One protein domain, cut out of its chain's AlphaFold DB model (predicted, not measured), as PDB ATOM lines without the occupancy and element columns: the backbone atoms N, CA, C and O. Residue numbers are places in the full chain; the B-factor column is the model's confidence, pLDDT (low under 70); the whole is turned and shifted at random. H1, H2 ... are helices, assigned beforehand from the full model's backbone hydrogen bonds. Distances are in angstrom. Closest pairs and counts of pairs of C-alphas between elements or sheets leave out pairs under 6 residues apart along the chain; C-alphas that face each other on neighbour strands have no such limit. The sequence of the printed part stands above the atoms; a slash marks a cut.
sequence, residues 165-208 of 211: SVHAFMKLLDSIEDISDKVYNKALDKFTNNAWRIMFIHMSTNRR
ATOM      1  N   SER A 165     206.835 182.845 193.775       88.09
ATOM      2  CA  SER A 165     207.896 182.770 194.758       88.09
ATOM      3  C   SER A 165     208.186 184.141 195.348       88.09
ATOM      4  O   SER A 165     208.063 185.196 194.722       88.09
ATOM      5  N   VAL A 166     208.659 184.079 196.582       86.40
ATOM      6  CA  VAL A 166     209.261 185.183 197.319       86.40
ATOM      7  C   VAL A 166     210.215 185.994 196.424       86.40
ATOM      8  O   VAL A 166     210.081 187.207 196.267       86.40
ATOM      9  N   HIS A 167     211.120 185.302 195.739       87.37
ATOM     10  CA  HIS A 167     212.114 185.905 194.853       87.37
ATOM     11  C   HIS A 167     211.512 186.685 193.677       87.37
ATOM     12  O   HIS A 167     211.977 187.779 193.357       87.37
ATOM     13  N   ALA A 168     210.477 186.140 193.030       87.07
ATOM     14  CA  ALA A 168     209.828 186.785 191.889       87.07
ATOM     15  C   ALA A 168     209.177 188.118 192.282       87.07
ATOM     16  O   ALA A 168     209.303 189.110 191.564       87.07
ATOM     17  N   PHE A 169     208.535 188.162 193.449       85.97
ATOM     18  CA  PHE A 169     207.959 189.389 193.990       85.97
ATOM     19  C   PHE A 169     209.035 190.386 194.442       85.97
ATOM     20  O   PHE A 169     208.869 191.574 194.186       85.97
ATOM     21  N   MET A 170     210.149 189.932 195.033       87.43
ATOM     22  CA  MET A 170     211.255 190.824 195.424       87.43
ATOM     23  C   MET A 170     211.819 191.567 194.206       87.43
ATOM     24  O   MET A 170     211.885 192.790 194.199       87.43
ATOM     25  N   LYS A 171     212.076 190.836 193.112       88.41
ATOM     26  CA  LYS A 171     212.463 191.434 191.823       88.41
ATOM     27  C   LYS A 171     211.449 192.456 191.313       88.41
ATOM     28  O   LYS A 171     211.830 193.437 190.684       88.41
ATOM     29  N   LEU A 172     210.159 192.202 191.529       87.13
ATOM     30  CA  LEU A 172     209.093 193.091 191.084       87.13
ATOM     31  C   LEU A 172     209.005 194.356 191.945       87.13
ATOM     32  O   LEU A 172     208.738 195.419 191.392       87.13
ATOM     33  N   LEU A 173     209.239 194.258 193.256       86.20
ATOM     34  CA  LEU A 173     209.357 195.418 194.143       86.20
ATOM     35  C   LEU A 173     210.567 196.277 193.779       86.20
ATOM     36  O   LEU A 173     210.410 197.479 193.615       86.20
ATOM     37  N   ASP A 174     211.729 195.658 193.569       86.58
ATOM     38  CA  ASP A 174     212.959 196.367 193.197       86.58
ATOM     39  C   ASP A 174     212.857 197.012 191.801       86.58
ATOM     40  O   ASP A 174     213.579 197.955 191.490       86.58
ATOM     41  N   SER A 175     211.949 196.523 190.945       87.66
ATOM     42  CA  SER A 175     211.667 197.133 189.638       87.66
ATOM     43  C   SER A 175     210.854 198.429 189.718       87.66
ATOM     44  O   SER A 175     210.740 199.133 188.713       87.66
ATOM     45  N   ILE A 176     210.242 198.727 190.868       85.01
ATOM     46  CA  ILE A 176     209.468 199.950 191.057       85.01
ATOM     47  C   ILE A 176     210.420 201.059 191.504       85.01
ATOM     48  O   ILE A 176     211.043 200.980 192.560       85.01
ATOM     49  N   GLU A 177     210.504 202.108 190.696       84.80
ATOM     50  CA  GLU A 177     211.281 203.307 191.002       84.80
ATOM     51  C   GLU A 177     210.558 204.184 192.046       84.80
ATOM     52  O   GLU A 177     209.329 204.280 192.034       84.80
ATOM     53  N   ASP A 178     211.326 204.827 192.935       84.69
ATOM     54  CA  ASP A 178     210.848 205.788 193.950       84.69
ATOM     55  C   ASP A 178     209.902 205.217 195.037       84.69
ATOM     56  O   ASP A 178     208.974 205.874 195.512       84.69
ATOM     57  N   ILE A 179     210.129 203.971 195.474       84.06
ATOM     58  CA  ILE A 179     209.463 203.435 196.673       84.06
ATOM     59  C   ILE A 179     210.112 204.002 197.940       84.06
ATOM     60  O   ILE A 179     211.304 203.844 198.181       84.06
ATOM     61  N   SER A 180     209.288 204.574 198.819       87.22
ATOM     62  CA  SER A 180     209.699 204.932 200.180       87.22
ATOM     63  C   SER A 180     210.007 203.687 201.022       87.22
ATOM     64  O   SER A 180     209.196 202.759 201.070       87.22
ATOM     65  N   ASP A 181     211.091 203.718 201.805       88.13
ATOM     66  CA  ASP A 181     211.484 202.648 202.741       88.13
ATOM     67  C   ASP A 181     210.327 202.162 203.624       88.13
ATOM     68  O   ASP A 181     210.189 200.973 203.913       88.13
ATOM     69  N   LYS A 182     209.447 203.075 204.051       88.22
ATOM     70  CA  LYS A 182     208.287 202.732 204.882       88.22
ATOM     71  C   LYS A 182     207.302 201.823 204.144       88.22
ATOM     72  O   LYS A 182     206.738 200.912 204.749       88.22
ATOM     73  N   VAL A 183     207.077 202.087 202.859       87.01
ATOM     74  CA  VAL A 183     206.203 201.283 201.996       87.01
ATOM     75  C   VAL A 183     206.872 199.948 201.687       87.01
ATOM     76  O   VAL A 183     206.228 198.911 201.827       87.01
ATOM     77  N   TYR A 184     208.173 199.959 201.379       87.49
ATOM     78  CA  TYR A 184     208.954 198.749 201.124       87.49
ATOM     79  C   TYR A 184     208.882 197.765 202.299       87.49
ATOM     80  O   TYR A 184     208.458 196.623 202.136       87.49
ATOM     81  N   ASN A 185     209.189 198.223 203.515       87.65
ATOM     82  CA  ASN A 185     209.144 197.379 204.712       87.65
ATOM     83  C   ASN A 185     207.724 196.862 205.008       87.65
ATOM     84  O   ASN A 185     207.540 195.691 205.330       87.65
ATOM     85  N   LYS A 186     206.694 197.694 204.810       87.94
ATOM     86  CA  LYS A 186     205.294 197.264 204.953       87.94
ATOM     87  C   LYS A 186     204.906 196.196 203.922       87.94
ATOM     88  O   LYS A 186     204.094 195.319 204.226       87.94
ATOM     89  N   ALA A 187     205.458 196.260 202.711       86.39
ATOM     90  CA  ALA A 187     205.266 195.234 201.693       86.39
ATOM     91  C   ALA A 187     205.951 193.913 202.090       86.39
ATOM     92  O   ALA A 187     205.350 192.851 201.911       86.39
ATOM     93  N   LEU A 188     207.138 193.976 202.706       86.81
ATOM     94  CA  LEU A 188     207.829 192.802 203.255       86.81
ATOM     95  C   LEU A 188     207.025 192.111 204.369       86.81
ATOM     96  O   LEU A 188     206.979 190.886 204.409       86.81
ATOM     97  N   ASP A 189     206.305 192.847 205.219       87.58
ATOM     98  CA  ASP A 189     205.446 192.227 206.244       87.58
ATOM     99  C   ASP A 189     204.301 191.397 205.628       87.58
ATOM    100  O   ASP A 189     203.911 190.345 206.145       87.58
ATOM    101  N   LYS A 190     203.749 191.849 204.493       84.73
ATOM    102  CA  LYS A 190     202.641 191.172 203.788       84.73
ATOM    103  C   LYS A 190     203.080 189.953 202.982       84.73
ATOM    104  O   LYS A 190     202.246 189.134 202.600       84.73
ATOM    105  N   PHE A 191     204.375 189.815 202.759       81.48
ATOM    106  CA  PHE A 191     204.981 188.822 201.887       81.48
ATOM    107  C   PHE A 191     204.938 187.384 202.409       81.48
ATOM    108  O   PHE A 191     204.968 186.431 201.628       81.48
ATOM    109  N   THR A 192     204.824 187.212 203.727       82.75
ATOM    110  CA  THR A 192     204.618 185.893 204.347       82.75
ATOM    111  C   THR A 192     203.408 185.179 203.743       82.75
ATOM    112  O   THR A 192     203.428 183.966 203.537       82.75
ATOM    113  N   ASN A 193     202.388 185.939 203.347       87.74
ATOM    114  CA  ASN A 193     201.161 185.420 202.778       87.74
ATOM    115  C   ASN A 193     201.249 185.253 201.247       87.74
ATOM    116  O   ASN A 193     201.538 186.193 200.504       87.74
ATOM    117  N   ASN A 194     200.947 184.041 200.776       88.44
ATOM    118  CA  ASN A 194     200.986 183.683 199.359       88.44
ATOM    119  C   ASN A 194     199.938 184.428 198.509       88.44
ATOM    120  O   ASN A 194     200.239 184.886 197.409       88.44
ATOM    121  N   ALA A 195     198.722 184.623 199.026       88.53
ATOM    122  CA  ALA A 195     197.655 185.311 198.302       88.53
ATOM    123  C   ALA A 195     198.017 186.775 198.004       88.53
ATOM    124  O   ALA A 195     197.793 187.252 196.894       88.53
ATOM    125  N   TRP A 196     198.642 187.470 198.962       88.93
ATOM    126  CA  TRP A 196     199.127 188.839 198.747       88.93
ATOM    127  C   TRP A 196     200.204 188.903 197.656       88.93
ATOM    128  O   TRP A 196     200.150 189.801 196.812       88.93
ATOM    129  N   ARG A 197     201.126 187.929 197.613       90.52
ATOM    130  CA  ARG A 197     202.135 187.815 196.544       90.52
ATOM    131  C   ARG A 197     201.488 187.638 195.171       90.52
ATOM    132  O   ARG A 197     201.808 188.389 194.251       90.52
ATOM    133  N   ILE A 198     200.541 186.705 195.051       89.44
ATOM    134  CA  ILE A 198     199.803 186.445 193.805       89.44
ATOM    135  C   ILE A 198     199.085 187.715 193.336       89.44
ATOM    136  O   ILE A 198     199.236 188.121 192.184       89.44
ATOM    137  N   MET A 199     198.346 188.381 194.229       88.49
ATOM    138  CA  MET A 199     197.626 189.608 193.887       88.49
ATOM    139  C   MET A 199     198.571 190.699 193.387       88.49
ATOM    140  O   MET A 199     198.285 191.327 192.373       88.49
ATOM    141  N   PHE A 200     199.697 190.925 194.064       87.34
ATOM    142  CA  PHE A 200     200.649 191.964 193.677       87.34
ATOM    143  C   PHE A 200     201.274 191.706 192.303       87.34
ATOM    144  O   PHE A 200     201.373 192.628 191.493       87.34
ATOM    145  N   ILE A 201     201.637 190.454 192.015       87.51
ATOM    146  CA  ILE A 201     202.191 190.055 190.714       87.51
ATOM    147  C   ILE A 201     201.180 190.304 189.585       87.51
ATOM    148  O   ILE A 201     201.554 190.823 188.534       87.51
ATOM    149  N   HIS A 202     199.897 190.004 189.812       87.11
ATOM    150  CA  HIS A 202     198.823 190.226 188.832       87.11
ATOM    151  C   HIS A 202     198.328 191.678 188.751       87.11
ATOM    152  O   HIS A 202     197.626 192.042 187.807       87.11
ATOM    153  N   MET A 203     198.673 192.541 189.709       87.34
ATOM    154  CA  MET A 203     198.312 193.956 189.645       87.34
ATOM    155  C   MET A 203     199.100 194.689 188.552       87.34
ATOM    156  O   MET A 203     200.288 194.447 188.319       87.34
ATOM    157  N   SER A 204     198.446 195.666 187.917       85.15
ATOM    158  CA  SER A 204     199.110 196.587 186.994       85.15
ATOM    159  C   SER A 204     200.163 197.431 187.719       85.15
ATOM    160  O   SER A 204     199.992 197.779 188.889       85.15
ATOM    161  N   THR A 205     201.230 197.810 187.013       82.91
ATOM    162  CA  THR A 205     202.340 198.607 187.566       82.91
ATOM    163  C   THR A 205     201.847 199.885 188.254       82.91
ATOM    164  O   THR A 205     202.240 200.178 189.375       82.91
ATOM    165  N   ASN A 206     200.877 200.585 187.652       82.21
ATOM    166  CA  ASN A 206     200.281 201.796 188.234       82.21
ATOM    167  C   ASN A 206     199.607 201.534 189.595       82.21
ATOM    168  O   ASN A 206     199.687 202.359 190.499       82.21
ATOM    169  N   ARG A 207     198.942 200.382 189.774       83.41
ATOM    170  CA  ARG A 207     198.310 200.045 191.058       83.41
ATOM    171  C   ARG A 207     199.351 199.662 192.115       83.41
ATOM    172  O   ARG A 207     199.147 200.006 193.273       83.41
ATOM    173  N   ARG A 208     200.458 199.024 191.722       84.11
ATOM    174  CA  ARG A 208     201.570 198.692 192.630       84.11
ATOM    175  C   ARG A 208     202.269 199.937 193.175       84.11
ATOM    176  O   ARG A 208     202.535 199.989 194.366       84.11
TER     177      ARG A 208
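AT A GLANCE: This is residues 165 to 208 of the 211 residues of an uncharacterized protein of Glycine max (UniProt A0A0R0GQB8). The centres of three helices, H1, H2 and H3, make a triangle; the longest helix, H2, runs nearly antiparallel to H1 with a gap between them, and H3 is set at a steep slant to both. It is a loosely joined group with few contacts: H3 touches H1, while the one-turn helix H4 comes after the far end of H3, and residues 177 to 183 stick out at one end. The printed part has 44 residues with four named helices, H1 to H4 in order along the chain, and no named strand; the class is all helix. The whole is compact, with a radius of gyration of the C-alphas of 9.7 A, and spans 24 by 21 by 16 A.

IN THESE COORDINATES: Find C-alpha 181 at (211.484, 202.648, 202.741); from there H2, residues 181 to 190, runs 14.5 A to C-alpha 190 at (202.641, 191.172, 203.788). Go back to C-alpha 166 at (209.261, 185.183, 197.319), where H1, residues 166 to 174, begins and runs 12.5 A. H3 covers residues 194 to 202, 12.6 A from first to last C-alpha. H4, residues 205 to 208, is 5.1 A long and ends at C-alpha 208, (201.570, 198.692, 192.630).

HOW THE PARTS SIT: Start from H2, which touches no helix. H1 is close to it but not clearly touching, with the closest C-alphas, those of Leu 173 and Tyr 184, 7.7 A apart. These two run opposite ways at a shallow tilt of 21 degrees. H3 is also close to H2 but not clearly touching: look at the C-alphas of Lys 190 and Trp 196, the closest, at 6.6 A. H2 and H3 run opposite ways at a steep tilt of 55 degrees. H1 and H3 touch, and their closest C-alphas, those of Phe 169 and Arg 197, are 6.6 A apart; they run the same way at a steep tilt of 44 degrees. H4 is close to H3 but not clearly touching, with the closest C-alphas, those of Phe 200 and Arg 208, 6.9 A apart. H4 is apart from H1 and from H2. Along the backbones of H1, H2 and H3 you will find every O i to N i+4 pair within hydrogen-bond range; H4 is too short for such a pair, and its one O i to N i+3 pair is within range.

THE WHOLE: Look at Asp 178 and Asn 194 for the two C-alphas farthest apart, 24.8 A. The printed part has no cut. The links from H2 to H3 and from H3 to H4 are tight, and the link from H1 to H2, with 6 residues, is short. Residues 177 to 183, of which 181 to 183 belong to H2, stand free. The mean pLDDT of the printed part is 86.6, and no printed residue is under 70.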